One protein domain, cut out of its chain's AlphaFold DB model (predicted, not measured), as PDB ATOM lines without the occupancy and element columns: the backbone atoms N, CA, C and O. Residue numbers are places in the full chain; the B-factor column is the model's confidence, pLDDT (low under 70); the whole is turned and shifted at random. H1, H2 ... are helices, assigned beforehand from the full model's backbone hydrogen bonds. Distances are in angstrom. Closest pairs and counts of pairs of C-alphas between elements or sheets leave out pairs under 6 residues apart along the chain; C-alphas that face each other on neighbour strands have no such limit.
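Overview. This is residues 85 to 137 of the 137 residues of the protein "3HCDH domain-containing protein" of Candidatus Azambacteria bacterium (UniProt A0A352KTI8). A long helix, H1, and a shorter one, H2, make a V: the chain turns at the far end of H1, and H2 folds back from there at a steep angle. A tail without a named element, residues 125 to 137, folds back from the end of H2 across one side of the V, while residues 85 to 91, of which 87 to 91 belong to H1, stick out at the other end. The printed part has 53 residues with two named helices, H1 then H2, and no named strand; its class is all helix. It is compact, with a radius of gyration of the C-alphas of 11.4 A, yet elongated, spanning 35 by 21 by 18 A.

Along the chain. Find C-alpha 87 at (-34.291, -8.755, -10.951); from there H1, residues 87 to 107, runs 30.1 A to C-alpha 107 at (-18.767, 15.328, -20.125). Look next at H2, residues 113 to 124, which covers 15.6 A and ends with C-alpha 124 at (-36.436, 4.847, -24.671).

Arrangement. Start from H1 and look at its residues 102 to 106, which alone touch H2. The two helices only just touch, with 3 pairs of C-alphas within 8 A; the closest C-alphas are those of Thr 106 and Glu 113, 6.3 A apart. H2 touches H1 with residues 113 to 116 alone. Their lines stand at a steep tilt of 49 degrees, and they run opposite ways. In H1 and H2 every O i to N i+4 pair is within hydrogen-bond range.

Size, cuts and confidence. The two C-alphas farthest apart are those of Ser 86 and Gly 109, 35.5 A. The printed part has no cut, and the link from H1 to H2 is tight, with 5 residues. The mean pLDDT of the printed part is 88.1; look for values under 70 at residues 136 to 137, where Glu 137 is the chain's last residue.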
ATOM      1  N   MET A  85     -29.305 -14.338 -11.005       80.06
ATOM      2  CA  MET A  85     -29.317 -12.895 -10.746       80.06
ATOM      3  C   MET A  85     -30.720 -12.471 -10.321       80.06
ATOM      4  O   MET A  85     -31.692 -12.781 -11.005       80.06
ATOM      5  N   SER A  86     -30.830 -11.733  -9.216       88.06
ATOM      6  CA  SER A  86     -32.100 -11.101  -8.859       88.06
ATOM      7  C   SER A  86     -32.488 -10.055  -9.906       88.06
ATOM      8  O   SER A  86     -31.621  -9.436 -10.533       88.06
ATOM      9  N   GLU A  87     -33.791  -9.814 -10.067       84.06
ATOM     10  CA  GLU A  87     -34.291  -8.755 -10.951       84.06
ATOM     11  C   GLU A  87     -33.677  -7.394 -10.602       84.06
ATOM     12  O   GLU A  87     -33.237  -6.668 -11.491       84.06
ATOM     13  N   GLU A  88     -33.555  -7.089  -9.310       87.06
ATOM     14  CA  GLU A  88     -32.904  -5.875  -8.819       87.06
ATOM     15  C   GLU A  88     -31.457  -5.756  -9.315       87.06
ATOM     16  O   GLU A  88     -31.035  -4.690  -9.763       87.06
ATOM     17  N   ARG A  89     -30.697  -6.860  -9.308       88.81
ATOM     18  CA  ARG A  89     -29.310  -6.861  -9.781       88.81
ATOM     19  C   ARG A  89     -29.227  -6.632 -11.286       88.81
ATOM     20  O   ARG A  89     -28.342  -5.906 -11.731       88.81
ATOM     21  N   VAL A  90     -30.145  -7.219 -12.056       87.06
ATOM     22  CA  VAL A  90     -30.242  -6.993 -13.508       87.06
ATOM     23  C   VAL A  90     -30.572  -5.531 -13.798       87.06
ATOM     24  O   VAL A  90     -29.895  -4.896 -14.603       87.06
ATOM     25  N   VAL A  91     -31.566  -4.977 -13.105       88.00
ATOM     26  CA  VAL A  91     -31.951  -3.567 -13.220       88.00
ATOM     27  C   VAL A  91     -30.775  -2.656 -12.874       88.00
ATOM     28  O   VAL A  91     -30.443  -1.776 -13.659       88.00
ATOM     29  N   LYS A  92     -30.104  -2.888 -11.740       88.56
ATOM     30  CA  LYS A  92     -28.957  -2.079 -11.307       88.56
ATOM     31  C   LYS A  92     -27.819  -2.120 -12.325       88.56
ATOM     32  O   LYS A  92     -27.242  -1.080 -12.633       88.56
ATOM     33  N   PHE A  93     -27.527  -3.297 -12.874       87.88
ATOM     34  CA  PHE A  93     -26.512  -3.461 -13.910       87.88
ATOM     35  C   PHE A  93     -26.855  -2.676 -15.183       87.88
ATOM     36  O   PHE A  93     -26.033  -1.894 -15.659       87.88
ATOM     37  N   LEU A  94     -28.078  -2.819 -15.702       86.81
ATOM     38  CA  LEU A  94     -28.514  -2.098 -16.902       86.81
ATOM     39  C   LEU A  94     -28.535  -0.580 -16.680       86.81
ATOM     40  O   LEU A  94     -28.042   0.170 -17.522       86.81
ATOM     41  N   SER A  95     -29.033  -0.127 -15.529       86.88
ATOM     42  CA  SER A  95     -29.023   1.290 -15.156       86.88
ATOM     43  C   SER A  95     -27.608   1.850 -15.053       86.88
ATOM     44  O   SER A  95     -27.376   2.972 -15.489       86.88
ATOM     45  N   SER A  96     -26.645   1.074 -14.547       89.06
ATOM     46  CA  SER A  96     -25.241   1.494 -14.491       89.06
ATOM     47  C   SER A  96     -24.651   1.734 -15.880       89.06
ATOM     48  O   SER A  96     -23.928   2.709 -16.061       89.06
ATOM     49  N   ILE A  97     -24.965   0.883 -16.863       88.88
ATOM     50  CA  ILE A  97     -24.487   1.060 -18.244       88.88
ATOM     51  C   ILE A  97     -25.097   2.324 -18.861       88.88
ATOM     52  O   ILE A  97     -24.382   3.115 -19.474       88.88
ATOM     53  N   MET A  98     -26.405   2.532 -18.675       89.31
ATOM     54  CA  MET A  98     -27.094   3.719 -19.195       89.31
ATOM     55  C   MET A  98     -26.540   5.010 -18.583       89.31
ATOM     56  O   MET A  98     -26.273   5.960 -19.314       89.31
ATOM     57  N   LYS A  99     -26.304   5.026 -17.265       90.12
ATOM     58  CA  LYS A  99     -25.724   6.174 -16.552       90.12
ATOM     59  C   LYS A  99     -24.314   6.505 -17.026       90.12
ATOM     60  O   LYS A  99     -24.014   7.669 -17.264       90.12
ATOM     61  N   GLU A 100     -23.465   5.498 -17.210       91.62
ATOM     62  CA  GLU A 100     -22.099   5.713 -17.698       91.62
ATOM     63  C   GLU A 100     -22.090   6.288 -19.123       91.62
ATOM     64  O   GLU A 100     -21.321   7.200 -19.431       91.62
ATOM     65  N   ALA A 101     -22.976   5.800 -19.996       90.19
ATOM     66  CA  ALA A 101     -23.132   6.356 -21.337       90.19
ATOM     67  C   ALA A 101     -23.632   7.811 -21.298       90.19
ATOM     68  O   ALA A 101     -23.072   8.670 -21.980       90.19
ATOM     69  N   ALA A 102     -24.637   8.097 -20.466       92.12
ATOM     70  CA  ALA A 102     -25.184   9.436 -20.274       92.12
ATOM     71  C   ALA A 102     -24.124  10.423 -19.760       92.12
ATOM     72  O   ALA A 102     -23.980  11.510 -20.315       92.12
ATOM     73  N   ARG A 103     -23.314  10.008 -18.781       91.81
ATOM     74  CA  ARG A 103     -22.210  10.806 -18.237       91.81
ATOM     75  C   ARG A 103     -21.169  11.155 -19.300       91.81
ATOM     76  O   ARG A 103     -20.733  12.295 -19.378       91.81
ATOM     77  N   LYS A 104     -20.794  10.210 -20.167       93.56
ATOM     78  CA  LYS A 104     -19.844  10.495 -21.260       93.56
ATOM     79  C   LYS A 104     -20.382  11.519 -22.257       93.56
ATOM     80  O   LYS A 104     -19.619  12.343 -22.755       93.56
ATOM     81  N   ILE A 105     -21.683  11.474 -22.550       94.06
ATOM     82  CA  ILE A 105     -22.330  12.447 -23.437       94.06
ATOM     83  C   ILE A 105     -22.263  13.846 -22.814       94.06
ATOM     84  O   ILE A 105     -21.850  14.787 -23.496       94.06
ATOM     85  N   THR A 106     -22.584  13.980 -21.527       94.25
ATOM     86  CA  THR A 106     -22.563  15.282 -20.848       94.25
ATOM     87  C   THR A 106     -21.143  15.813 -20.649       94.25
ATOM     88  O   THR A 106     -20.878  16.974 -20.955       94.25
ATOM     89  N   GLU A 107     -20.187  14.963 -20.263       94.94
ATOM     90  CA  GLU A 107     -18.767  15.328 -20.125       94.94
ATOM     91  C   GLU A 107     -18.131  15.770 -21.446       94.94
ATOM     92  O   GLU A 107     -17.239  16.620 -21.455       94.94
ATOM     93  N   SER A 108     -18.596  15.229 -22.574       94.88
ATOM     94  CA  SER A 108     -18.135  15.651 -23.901       94.88
ATOM     95  C   SER A 108     -18.679  17.018 -24.342       94.88
ATOM     96  O   SER A 108     -18.228  17.553 -25.355       94.88
ATOM     97  N   GLY A 109     -19.644  17.586 -23.609       94.62
ATOM     98  CA  GLY A 109     -20.312  18.845 -23.946       94.62
ATOM     99  C   GLY A 109     -21.300  18.745 -25.113       94.62
ATOM    100  O   GLY A 109     -21.766  19.774 -25.598       94.62
ATOM    101  N   VAL A 110     -21.618  17.531 -25.581       95.06
ATOM    102  CA  VAL A 110     -22.550  17.297 -26.700       95.06
ATOM    103  C   VAL A 110     -23.998  17.606 -26.315       95.06
ATOM    104  O   VAL A 110     -24.766  18.057 -27.164       95.06
ATOM    105  N   ALA A 111     -24.375  17.366 -25.059       95.44
ATOM    106  CA  ALA A 111     -25.714  17.622 -24.540       95.44
ATOM    107  C   ALA A 111     -25.663  17.906 -23.031       95.44
ATOM    108  O   ALA A 111     -24.731  17.469 -22.351       95.44
ATOM    109  N   SER A 112     -26.656  18.624 -22.506       94.69
ATOM    110  CA  SER A 112     -26.831  18.797 -21.058       94.69
ATOM    111  C   SER A 112     -27.482  17.566 -20.410       94.69
ATOM    112  O   SER A 112     -27.995  16.686 -21.103       94.69
ATOM    113  N   GLU A 113     -27.476  17.490 -19.076       92.94
ATOM    114  CA  GLU A 113     -28.192  16.427 -18.346       92.94
ATOM    115  C   GLU A 113     -29.698  16.448 -18.655       92.94
ATOM    116  O   GLU A 113     -30.275  15.397 -18.935       92.94
ATOM    117  N   ASP A 114     -30.301  17.640 -18.724       92.50
ATOM    118  CA  ASP A 114     -31.716  17.820 -19.065       92.50
ATOM    119  C   ASP A 114     -32.038  17.299 -20.478       92.50
ATOM    120  O   ASP A 114     -33.044  16.613 -20.679       92.50
ATOM    121  N   ASP A 115     -31.172  17.576 -21.462       94.75
ATOM    122  CA  ASP A 115     -31.340  17.073 -22.834       94.75
ATOM    123  C   ASP A 115     -31.328  15.538 -22.869       94.75
ATOM    124  O   ASP A 115     -32.141  14.912 -23.558       94.75
ATOM    125  N   VAL A 116     -30.410  14.923 -22.114       94.06
ATOM    126  CA  VAL A 116     -30.289  13.464 -22.024       94.06
ATOM    127  C   VAL A 116     -31.507  12.858 -21.330       94.06
ATOM    128  O   VAL A 116     -32.037  11.857 -21.814       94.06
ATOM    129  N   ASP A 117     -32.004  13.461 -20.254       91.88
ATOM    130  CA  ASP A 117     -33.199  12.981 -19.554       91.88
ATOM    131  C   ASP A 117     -34.444  13.020 -20.441       91.88
ATOM    132  O   ASP A 117     -35.180  12.029 -20.533       91.88
ATOM    133  N   ILE A 118     -34.652  14.130 -21.154       92.56
ATOM    134  CA  ILE A 118     -35.738  14.268 -22.130       92.56
ATOM    135  C   ILE A 118     -35.603  13.184 -23.207       92.56
ATOM    136  O   ILE A 118     -36.575  12.483 -23.508       92.56
ATOM    137  N   ALA A 119     -34.400  12.987 -23.754       93.44
ATOM    138  CA  ALA A 119     -34.146  11.966 -24.766       93.44
ATOM    139  C   ALA A 119     -34.412  10.544 -24.246       93.44
ATOM    140  O   ALA A 119     -34.964   9.713 -24.969       93.44
ATOM    141  N   MET A 120     -34.078  10.248 -22.993       91.88
ATOM    142  CA  MET A 120     -34.290   8.928 -22.402       91.88
ATOM    143  C   MET A 120     -35.765   8.653 -22.116       91.88
ATOM    144  O   MET A 120     -36.251   7.564 -22.447       91.88
ATOM    145  N   ILE A 121     -36.492   9.630 -21.573       91.38
ATOM    146  CA  ILE A 121     -37.931   9.523 -21.314       91.38
ATOM    147  C   ILE A 121     -38.694   9.328 -22.626       91.38
ATOM    148  O   ILE A 121     -39.427   8.350 -22.771       91.38
ATOM    149  N   PHE A 122     -38.505  10.221 -23.600       92.31
ATOM    150  CA  PHE A 122     -39.293  10.198 -24.836       92.31
ATOM    151  C   PHE A 122     -38.764   9.223 -25.889       92.31
ATOM    152  O   PHE A 122     -39.539   8.739 -26.710       92.31
ATOM    153  N   GLY A 123     -37.466   8.918 -25.878       91.38
ATOM    154  CA  GLY A 123     -36.843   8.005 -26.835       91.38
ATOM    155  C   GLY A 123     -36.917   6.545 -26.403       91.38
ATOM    156  O   GLY A 123     -37.336   5.691 -27.182       91.38
ATOM    157  N   THR A 124     -36.525   6.241 -25.161       88.56
ATOM    158  CA  THR A 124     -36.436   4.847 -24.671       88.56
ATOM    159  C   THR A 124     -37.617   4.422 -23.800       88.56
ATOM    160  O   THR A 124     -37.792   3.230 -23.541       88.56
ATOM    161  N   GLY A 125     -38.434   5.378 -23.348       90.19
ATOM    162  CA  GLY A 125     -39.508   5.128 -22.389       90.19
ATOM    163  C   GLY A 125     -39.010   4.990 -20.951       90.19
ATOM    164  O   GLY A 125     -39.614   4.240 -20.180       90.19
ATOM    165  N   TYR A 126     -37.906   5.656 -20.587       90.94
ATOM    166  CA  TYR A 126     -37.410   5.643 -19.207       90.94
ATOM    167  C   TYR A 126     -38.488   6.180 -18.242       90.94
ATOM    168  O   TYR A 126     -39.156   7.158 -18.587       90.94
ATOM    169  N   PRO A 127     -38.705   5.573 -17.055       90.25
ATOM    170  CA  PRO A 127     -39.901   5.833 -16.254       90.25
ATOM    171  C   PRO A 127     -39.856   7.232 -15.607       90.25
ATOM    172  O   PRO A 127     -39.063   7.434 -14.686       90.25
ATOM    173  N   PRO A 128     -40.733   8.186 -15.989       87.62
ATOM    174  CA  PRO A 128     -40.615   9.581 -15.537       87.62
ATOM    175  C   PRO A 128     -40.774   9.759 -14.023       87.62
ATOM    176  O   PRO A 128     -40.201  10.659 -13.421       87.62
ATOM    177  N   PHE A 129     -41.541   8.875 -13.378       87.62
ATOM    178  CA  PHE A 129     -41.769   8.907 -11.931       87.62
ATOM    179  C   PHE A 129     -40.537   8.494 -11.106       87.62
ATOM    180  O   PHE A 129     -40.561   8.629  -9.885       87.62
ATOM    181  N   ARG A 130     -39.471   7.991 -11.748       82.38
ATOM    182  CA  ARG A 130     -38.168   7.738 -11.112       82.38
ATOM    183  C   ARG A 130     -37.213   8.934 -11.202       82.38
ATOM    184  O   ARG A 130     -36.060   8.807 -10.809       82.38
ATOM    185  N   GLY A 131     -37.686  10.080 -11.693       81.06
ATOM    186  CA  GLY A 131     -36.871  11.275 -11.867       81.06
ATOM    187  C   GLY A 131     -35.903  11.162 -13.045       81.06
ATOM    188  O   GLY A 131     -36.169  10.471 -14.027       81.06
ATOM    189  N   SER A 132     -34.784  11.865 -12.922       80.81
ATOM    190  CA  SER A 132     -33.676  11.890 -13.876       80.81
ATOM    191  C   SER A 132     -32.974  10.528 -13.988       80.81
ATOM    192  O   SER A 132     -32.877   9.771 -13.010       80.81
ATOM    193  N   LEU A 133     -32.414  10.222 -15.162       83.50
ATOM    194  CA  LEU A 133     -31.481   9.108 -15.333       83.50
ATOM    195  C   LEU A 133     -30.260   9.267 -14.416       83.50
ATOM    196  O   LEU A 133     -29.699   8.259 -13.994       83.50
ATOM    197  N   PHE A 134     -29.872  10.496 -14.083       81.81
ATOM    198  CA  PHE A 134     -28.758  10.804 -13.186       81.81
ATOM    199  C   PHE A 134     -29.135  10.702 -11.703       81.81
ATOM    200  O   PHE A 134     -28.257  10.535 -10.858       81.81
ATOM    201  N   SER A 135     -30.427  10.728 -11.360       71.75
ATOM    202  CA  SER A 135     -30.859  10.504  -9.976       71.75
ATOM    203  C   SER A 135     -30.713   9.033  -9.539       71.75
ATOM    204  O   SER A 135     -30.871   8.094 -10.325       71.75
ATOM    205  N   HIS A 136     -30.442   8.849  -8.240       55.72
ATOM    206  CA  HIS A 136     -30.248   7.590  -7.496       55.72
ATOM    207  C   HIS A 136     -28.834   6.963  -7.535       55.72
ATOM    208  O   HIS A 136     -28.306   6.660  -8.602       55.72
ATOM    209  N   GLU A 137     -28.280   6.673  -6.351       48.62
ATOM    210  CA  GLU A 137     -27.307   5.591  -6.081       48.62
ATOM    211  C   GLU A 137     -28.030   4.368  -5.498       48.62
ATOM    212  O   GLU A 137     -29.035   4.579  -4.778       48.62
TER     213      GLU A 137